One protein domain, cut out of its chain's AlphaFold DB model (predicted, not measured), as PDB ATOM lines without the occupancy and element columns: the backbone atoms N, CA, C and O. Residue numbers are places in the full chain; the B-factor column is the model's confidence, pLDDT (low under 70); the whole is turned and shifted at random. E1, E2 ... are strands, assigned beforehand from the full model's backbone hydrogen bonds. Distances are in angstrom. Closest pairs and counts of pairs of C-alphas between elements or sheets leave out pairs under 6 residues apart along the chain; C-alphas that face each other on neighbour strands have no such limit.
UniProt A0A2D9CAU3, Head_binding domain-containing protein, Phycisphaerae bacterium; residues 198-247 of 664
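Overview. This is residues 198 to 247 of the 664 residues of the protein "Head_binding domain-containing protein" of Phycisphaerae bacterium (UniProt A0A2D9CAU3). With little regular structure, this is a small twisted sheet that curls from edge to edge, made of two hairpins, E1 with E2 and E3 with E4, side by side through E2 and E4. The 50 printed residues include four named strands, E1 to E4 along the chain, holding 19 residues, and no named helix: all strand. The sheet's order is E1, E2, E4, E3, all antiparallel. The whole is compact, with a radius of gyration of the C-alphas of 9.5 A, and spans 25 by 21 by 16 A.

Along the chain. E1 is residues 209 to 212, 9.8 A long, from C-alpha 209 at (262.947, 226.051, 227.001). E2 is residues 218 to 224, 19.2 A. E3 is residues 233 to 235, 6.8 A. E4 is residues 241 to 245, 13.0 A, to C-alpha 245 at (264.359, 225.711, 217.502).

Arrangement. Within hydrogen-bond range are N 210 of E1 and O 220 of E2, 2.9 A; N 221 of E2 and O 244 of E4, 2.8 A; and N 234 of E3 and O 243 of E4, 2.9 A. The edge strands E1 and E3 are apart.

Size, cuts and confidence. The printed part has no cut and no long link. Residues 238 to 239 have pLDDT under 70.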
ATOM      1  N   ALA A 198     256.046 217.599 223.954       89.38
ATOM      2  CA  ALA A 198     256.182 219.050 223.995       89.38
ATOM      3  C   ALA A 198     255.034 219.760 223.253       89.38
ATOM      4  O   ALA A 198     254.531 220.775 223.733       89.38
ATOM      5  N   VAL A 199     254.589 219.227 222.112       90.50
ATOM      6  CA  VAL A 199     253.440 219.754 221.352       90.50
ATOM      7  C   VAL A 199     252.142 219.649 222.160       90.50
ATOM      8  O   VAL A 199     251.371 220.605 222.193       90.50
ATOM      9  N   ALA A 200     251.944 218.536 222.870       86.50
ATOM     10  CA  ALA A 200     250.768 218.289 223.707       86.50
ATOM     11  C   ALA A 200     250.873 218.879 225.132       86.50
ATOM     12  O   ALA A 200     250.064 218.548 226.002       86.50
ATOM     13  N   ASN A 201     251.885 219.705 225.417       79.75
ATOM     14  CA  ASN A 201     252.124 220.224 226.760       79.75
ATOM     15  C   ASN A 201     251.164 221.376 227.103       79.75
ATOM     16  O   ASN A 201     251.472 222.551 226.905       79.75
ATOM     17  N   ASP A 202     250.033 221.029 227.712       73.62
ATOM     18  CA  ASP A 202     249.008 221.948 228.231       73.62
ATOM     19  C   ASP A 202     249.491 222.870 229.371       73.62
ATOM     20  O   ASP A 202     248.776 223.771 229.817       73.62
ATOM     21  N   LYS A 203     250.712 222.648 229.872       70.44
ATOM     22  CA  LYS A 203     251.353 223.448 230.924       70.44
ATOM     23  C   LYS A 203     252.487 224.324 230.400       70.44
ATOM     24  O   LYS A 203     253.143 224.963 231.227       70.44
ATOM     25  N   ALA A 204     252.724 224.349 229.088       75.19
ATOM     26  CA  ALA A 204     253.737 225.200 228.484       75.19
ATOM     27  C   ALA A 204     253.403 226.692 228.647       75.19
ATOM     28  O   ALA A 204     252.238 227.086 228.670       75.19
ATOM     29  N   PHE A 205     254.436 227.526 228.747       72.12
ATOM     30  CA  PHE A 205     254.310 228.983 228.787       72.12
ATOM     31  C   PHE A 205     255.348 229.645 227.878       72.12
ATOM     32  O   PHE A 205     256.412 229.081 227.615       72.12
ATOM     33  N   GLU A 206     255.046 230.852 227.397       79.25
ATOM     34  CA  GLU A 206     255.954 231.610 226.534       79.25
ATOM     35  C   GLU A 206     257.317 231.842 227.208       79.25
ATOM     36  O   GLU A 206     257.412 232.205 228.379       79.25
ATOM     37  N   GLY A 207     258.390 231.620 226.455       76.56
ATOM     38  CA  GLY A 207     259.771 231.716 226.905       76.56
ATOM     39  C   GLY A 207     260.349 230.420 227.481       76.56
ATOM     40  O   GLY A 207     261.573 230.328 227.589       76.56
ATOM     41  N   GLN A 208     259.525 229.414 227.804       79.19
ATOM     42  CA  GLN A 208     259.993 228.134 228.346       79.19
ATOM     43  C   GLN A 208     260.879 227.388 227.336       79.19
ATOM     44  O   GLN A 208     260.512 227.247 226.171       79.19
ATOM     45  N   ILE A 209     262.019 226.862 227.803       86.25
ATOM     46  CA  ILE A 209     262.947 226.051 227.001       86.25
ATOM     47  C   ILE A 209     262.785 224.566 227.340       86.25
ATOM     48  O   ILE A 209     262.776 224.177 228.511       86.25
ATOM     49  N   VAL A 210     262.723 223.731 226.307       86.06
ATOM     50  CA  VAL A 210     262.657 222.266 226.396       86.06
ATOM     51  C   VAL A 210     263.730 221.619 225.522       86.06
ATOM     52  O   VAL A 210     264.137 222.176 224.505       86.06
ATOM     53  N   GLN A 211     264.205 220.437 225.917       91.25
ATOM     54  CA  GLN A 211     265.075 219.584 225.113       91.25
ATOM     55  C   GLN A 211     264.277 218.449 224.493       91.25
ATOM     56  O   GLN A 211     263.714 217.603 225.186       91.25
ATOM     57  N   ILE A 212     264.283 218.419 223.168       92.94
ATOM     58  CA  ILE A 212     263.556 217.450 222.369       92.94
ATOM     59  C   ILE A 212     264.476 216.265 222.065       92.94
ATOM     60  O   ILE A 212     265.385 216.334 221.233       92.94
ATOM     61  N   THR A 213     264.265 215.178 222.799       90.19
ATOM     62  CA  THR A 213     265.142 213.996 222.840       90.19
ATOM     63  C   THR A 213     265.176 213.229 221.518       90.19
ATOM     64  O   THR A 213     266.242 212.789 221.090       90.19
ATOM     65  N   ASP A 214     264.054 213.162 220.799       90.00
ATOM     66  CA  ASP A 214     263.932 212.554 219.467       90.00
ATOM     67  C   ASP A 214     264.361 213.487 218.316       90.00
ATOM     68  O   ASP A 214     264.237 213.136 217.139       90.00
ATOM     69  N   ARG A 215     264.910 214.661 218.650       92.19
ATOM     70  CA  ARG A 215     265.532 215.630 217.733       92.19
ATOM     71  C   ARG A 215     266.997 215.881 218.105       92.19
ATOM     72  O   ARG A 215     267.475 217.009 218.048       92.19
ATOM     73  N   ASN A 216     267.711 214.829 218.520       88.88
ATOM     74  CA  ASN A 216     269.115 214.896 218.954       88.88
ATOM     75  C   ASN A 216     269.334 215.877 220.124       88.88
ATOM     76  O   ASN A 216     270.264 216.682 220.125       88.88
ATOM     77  N   ASN A 217     268.434 215.831 221.114       88.69
ATOM     78  CA  ASN A 217     268.426 216.731 222.272       88.69
ATOM     79  C   ASN A 217     268.449 218.225 221.887       88.69
ATOM     80  O   ASN A 217     269.055 219.048 222.581       88.69
ATOM     81  N   ALA A 218     267.812 218.575 220.766       91.75
ATOM     82  CA  ALA A 218     267.669 219.952 220.317       91.75
ATOM     83  C   ALA A 218     266.905 220.789 221.343       91.75
ATOM     84  O   ALA A 218     265.914 220.332 221.910       91.75
ATOM     85  N   GLN A 219     267.345 222.025 221.559       92.12
ATOM     86  CA  GLN A 219     266.639 222.968 222.418       92.12
ATOM     87  C   GLN A 219     265.579 223.710 221.610       92.12
ATOM     88  O   GLN A 219     265.892 224.275 220.567       92.12
ATOM     89  N   PHE A 220     264.349 223.731 222.105       93.25
ATOM     90  CA  PHE A 220     263.254 224.521 221.557       93.25
ATOM     91  C   PHE A 220     262.731 225.474 222.627       93.25
ATOM     92  O   PHE A 220     262.747 225.143 223.813       93.25
ATOM     93  N   GLN A 221     262.263 226.643 222.207       91.19
ATOM     94  CA  GLN A 221     261.602 227.625 223.056       91.19
ATOM     95  C   GLN A 221     260.143 227.776 222.636       91.19
ATOM     96  O   GLN A 221     259.872 227.936 221.449       91.19
ATOM     97  N   TYR A 222     259.217 227.771 223.591       87.31
ATOM     98  CA  TYR A 222     257.832 228.149 223.320       87.31
ATOM     99  C   TYR A 222     257.737 229.666 223.110       87.31
ATOM    100  O   TYR A 222     258.136 230.428 223.988       87.31
ATOM    101  N   LEU A 223     257.213 230.114 221.974       84.56
ATOM    102  CA  LEU A 223     257.057 231.524 221.599       84.56
ATOM    103  C   LEU A 223     255.666 231.767 221.015       84.56
ATOM    104  O   LEU A 223     255.094 230.864 220.417       84.56
ATOM    105  N   THR A 224     255.128 232.979 221.134       86.12
ATOM    106  CA  THR A 224     253.900 233.355 220.417       86.12
ATOM    107  C   THR A 224     254.204 233.923 219.024       86.12
ATOM    108  O   THR A 224     255.296 234.438 218.749       86.12
ATOM    109  N   GLY A 225     253.223 233.829 218.120       84.25
ATOM    110  CA  GLY A 225     253.223 234.537 216.836       84.25
ATOM    111  C   GLY A 225     254.297 234.094 215.839       84.25
ATOM    112  O   GLY A 225     254.688 234.895 214.986       84.25
ATOM    113  N   GLN A 226     254.796 232.858 215.936       89.62
ATOM    114  CA  GLN A 226     255.712 232.327 214.933       89.62
ATOM    115  C   GLN A 226     254.927 231.828 213.711       89.62
ATOM    116  O   GLN A 226     253.699 231.868 213.650       89.62
ATOM    117  N   SER A 227     255.649 231.406 212.674       91.00
ATOM    118  CA  SER A 227     255.064 230.780 211.485       91.00
ATOM    119  C   SER A 227     255.493 229.313 211.429       91.00
ATOM    120  O   SER A 227     256.597 229.029 210.956       91.00
ATOM    121  N   PRO A 228     254.667 228.379 211.938       91.31
ATOM    122  CA  PRO A 228     254.997 226.962 211.969       91.31
ATOM    123  C   PRO A 228     255.289 226.385 210.589       91.31
ATOM    124  O   PRO A 228     254.541 226.587 209.635       91.31
ATOM    125  N   ASN A 229     256.360 225.602 210.513       91.12
ATOM    126  CA  ASN A 229     256.727 224.823 209.335       91.12
ATOM    127  C   ASN A 229     256.877 223.324 209.634       91.12
ATOM    128  O   ASN A 229     257.309 222.582 208.762       91.12
ATOM    129  N   MET A 230     256.501 222.886 210.842       91.44
ATOM    130  CA  MET A 230     256.568 221.504 211.350       91.44
ATOM    131  C   MET A 230     257.983 220.970 211.639       91.44
ATOM    132  O   MET A 230     258.124 219.857 212.159       91.44
ATOM    133  N   PHE A 231     259.037 221.743 211.358       93.88
ATOM    134  CA  PHE A 231     260.423 221.294 211.503       93.88
ATOM    135  C   PHE A 231     261.167 222.090 212.571       93.88
ATOM    136  O   PHE A 231     261.294 221.600 213.691       93.88
ATOM    137  N   ASN A 232     261.641 223.294 212.249       92.19
ATOM    138  CA  ASN A 232     262.303 224.182 213.210       92.19
ATOM    139  C   ASN A 232     261.330 225.134 213.915       92.19
ATOM    140  O   ASN A 232     261.712 225.728 214.916       92.19
ATOM    141  N   VAL A 233     260.095 225.262 213.425       93.88
ATOM    142  CA  VAL A 233     258.992 225.905 214.147       93.88
ATOM    143  C   VAL A 233     257.790 224.965 214.117       93.88
ATOM    144  O   VAL A 233     257.280 224.646 213.040       93.88
ATOM    145  N   VAL A 234     257.343 224.493 215.280       94.00
ATOM    146  CA  VAL A 234     256.273 223.490 215.413       94.00
ATOM    147  C   VAL A 234     255.146 224.059 216.268       94.00
ATOM    148  O   VAL A 234     255.398 224.483 217.389       94.00
ATOM    149  N   ALA A 235     253.913 224.065 215.759       90.88
ATOM    150  CA  ALA A 235     252.752 224.517 216.527       90.88
ATOM    151  C   ALA A 235     252.518 223.609 217.748       90.88
ATOM    152  O   ALA A 235     252.631 222.387 217.622       90.88
ATOM    153  N   ALA A 236     252.188 224.190 218.903       86.06
ATOM    154  CA  ALA A 236     251.694 223.451 220.064       86.06
ATOM    155  C   ALA A 236     250.154 223.397 220.046       86.06
ATOM    156  O   ALA A 236     249.507 224.368 219.654       86.06
ATOM    157  N   ASP A 237     249.568 222.276 220.477       70.50
ATOM    158  CA  ASP A 237     248.156 221.950 220.205       70.50
ATOM    159  C   ASP A 237     247.146 222.878 220.912       70.50
ATOM    160  O   ASP A 237     246.113 223.207 220.334       70.50
ATOM    161  N   ASP A 238     247.435 223.325 222.140       54.81
ATOM    162  CA  ASP A 238     246.414 223.908 223.036       54.81
ATOM    163  C   ASP A 238     246.749 225.310 223.596       54.81
ATOM    164  O   ASP A 238     246.017 225.826 224.444       54.81
ATOM    165  N   ALA A 239     247.842 225.951 223.150       57.50
ATOM    166  CA  ALA A 239     248.419 227.096 223.874       57.50
ATOM    167  C   ALA A 239     248.601 228.425 223.103       57.50
ATOM    168  O   ALA A 239     249.126 229.360 223.694       57.50
ATOM    169  N   LEU A 240     248.204 228.564 221.826       70.81
ATOM    170  CA  LEU A 240     248.615 229.712 220.969       70.81
ATOM    171  C   LEU A 240     250.154 229.920 220.920       70.81
ATOM    172  O   LEU A 240     250.633 231.005 220.585       70.81
ATOM    173  N   LEU A 241     250.922 228.880 221.266       82.75
ATOM    174  CA  LEU A 241     252.382 228.871 221.320       82.75
ATOM    175  C   LEU A 241     252.953 227.993 220.208       82.75
ATOM    176  O   LEU A 241     252.368 226.984 219.819       82.75
ATOM    177  N   ASP A 242     254.163 228.338 219.795       90.88
ATOM    178  CA  ASP A 242     254.970 227.621 218.825       90.88
ATOM    179  C   ASP A 242     256.312 227.239 219.455       90.88
ATOM    180  O   ASP A 242     256.982 228.054 220.087       90.88
ATOM    181  N   LEU A 243     256.741 225.999 219.256       92.56
ATOM    182  CA  LEU A 243     258.081 225.525 219.581       92.56
ATOM    183  C   LEU A 243     259.054 225.988 218.496       92.56
ATOM    184  O   LEU A 243     259.043 225.453 217.388       92.56
ATOM    185  N   SER A 244     259.927 226.936 218.821       93.94
ATOM    186  CA  SER A 244     260.966 227.454 217.928       93.94
ATOM    187  C   SER A 244     262.344 226.905 218.300       93.94
ATOM    188  O   SER A 244     262.768 226.983 219.454       93.94
ATOM    189  N   LEU A 245     263.043 226.322 217.330       94.75
ATOM    190  CA  LEU A 245     264.359 225.711 217.502       94.75
ATOM    191  C   LEU A 245     265.427 226.768 217.829       94.75
ATOM    192  O   LEU A 245     265.605 227.740 217.097       94.75
ATOM    193  N   ILE A 246     266.201 226.528 218.888       90.88
ATOM    194  CA  ILE A 246     267.328 227.370 219.302       90.88
ATOM    195  C   ILE A 246     268.622 226.833 218.681       90.88
ATOM    196  O   ILE A 246     269.027 225.694 218.933       90.88
ATOM    197  N   ILE A 247     269.308 227.670 217.899       88.06
ATOM    198  CA  ILE A 247     270.568 227.331 217.220       88.06
ATOM    199  C   ILE A 247     271.654 228.325 217.630       88.06
ATOM    200  O   ILE A 247     271.510 229.528 217.436       88.06
TER     201      ILE A 247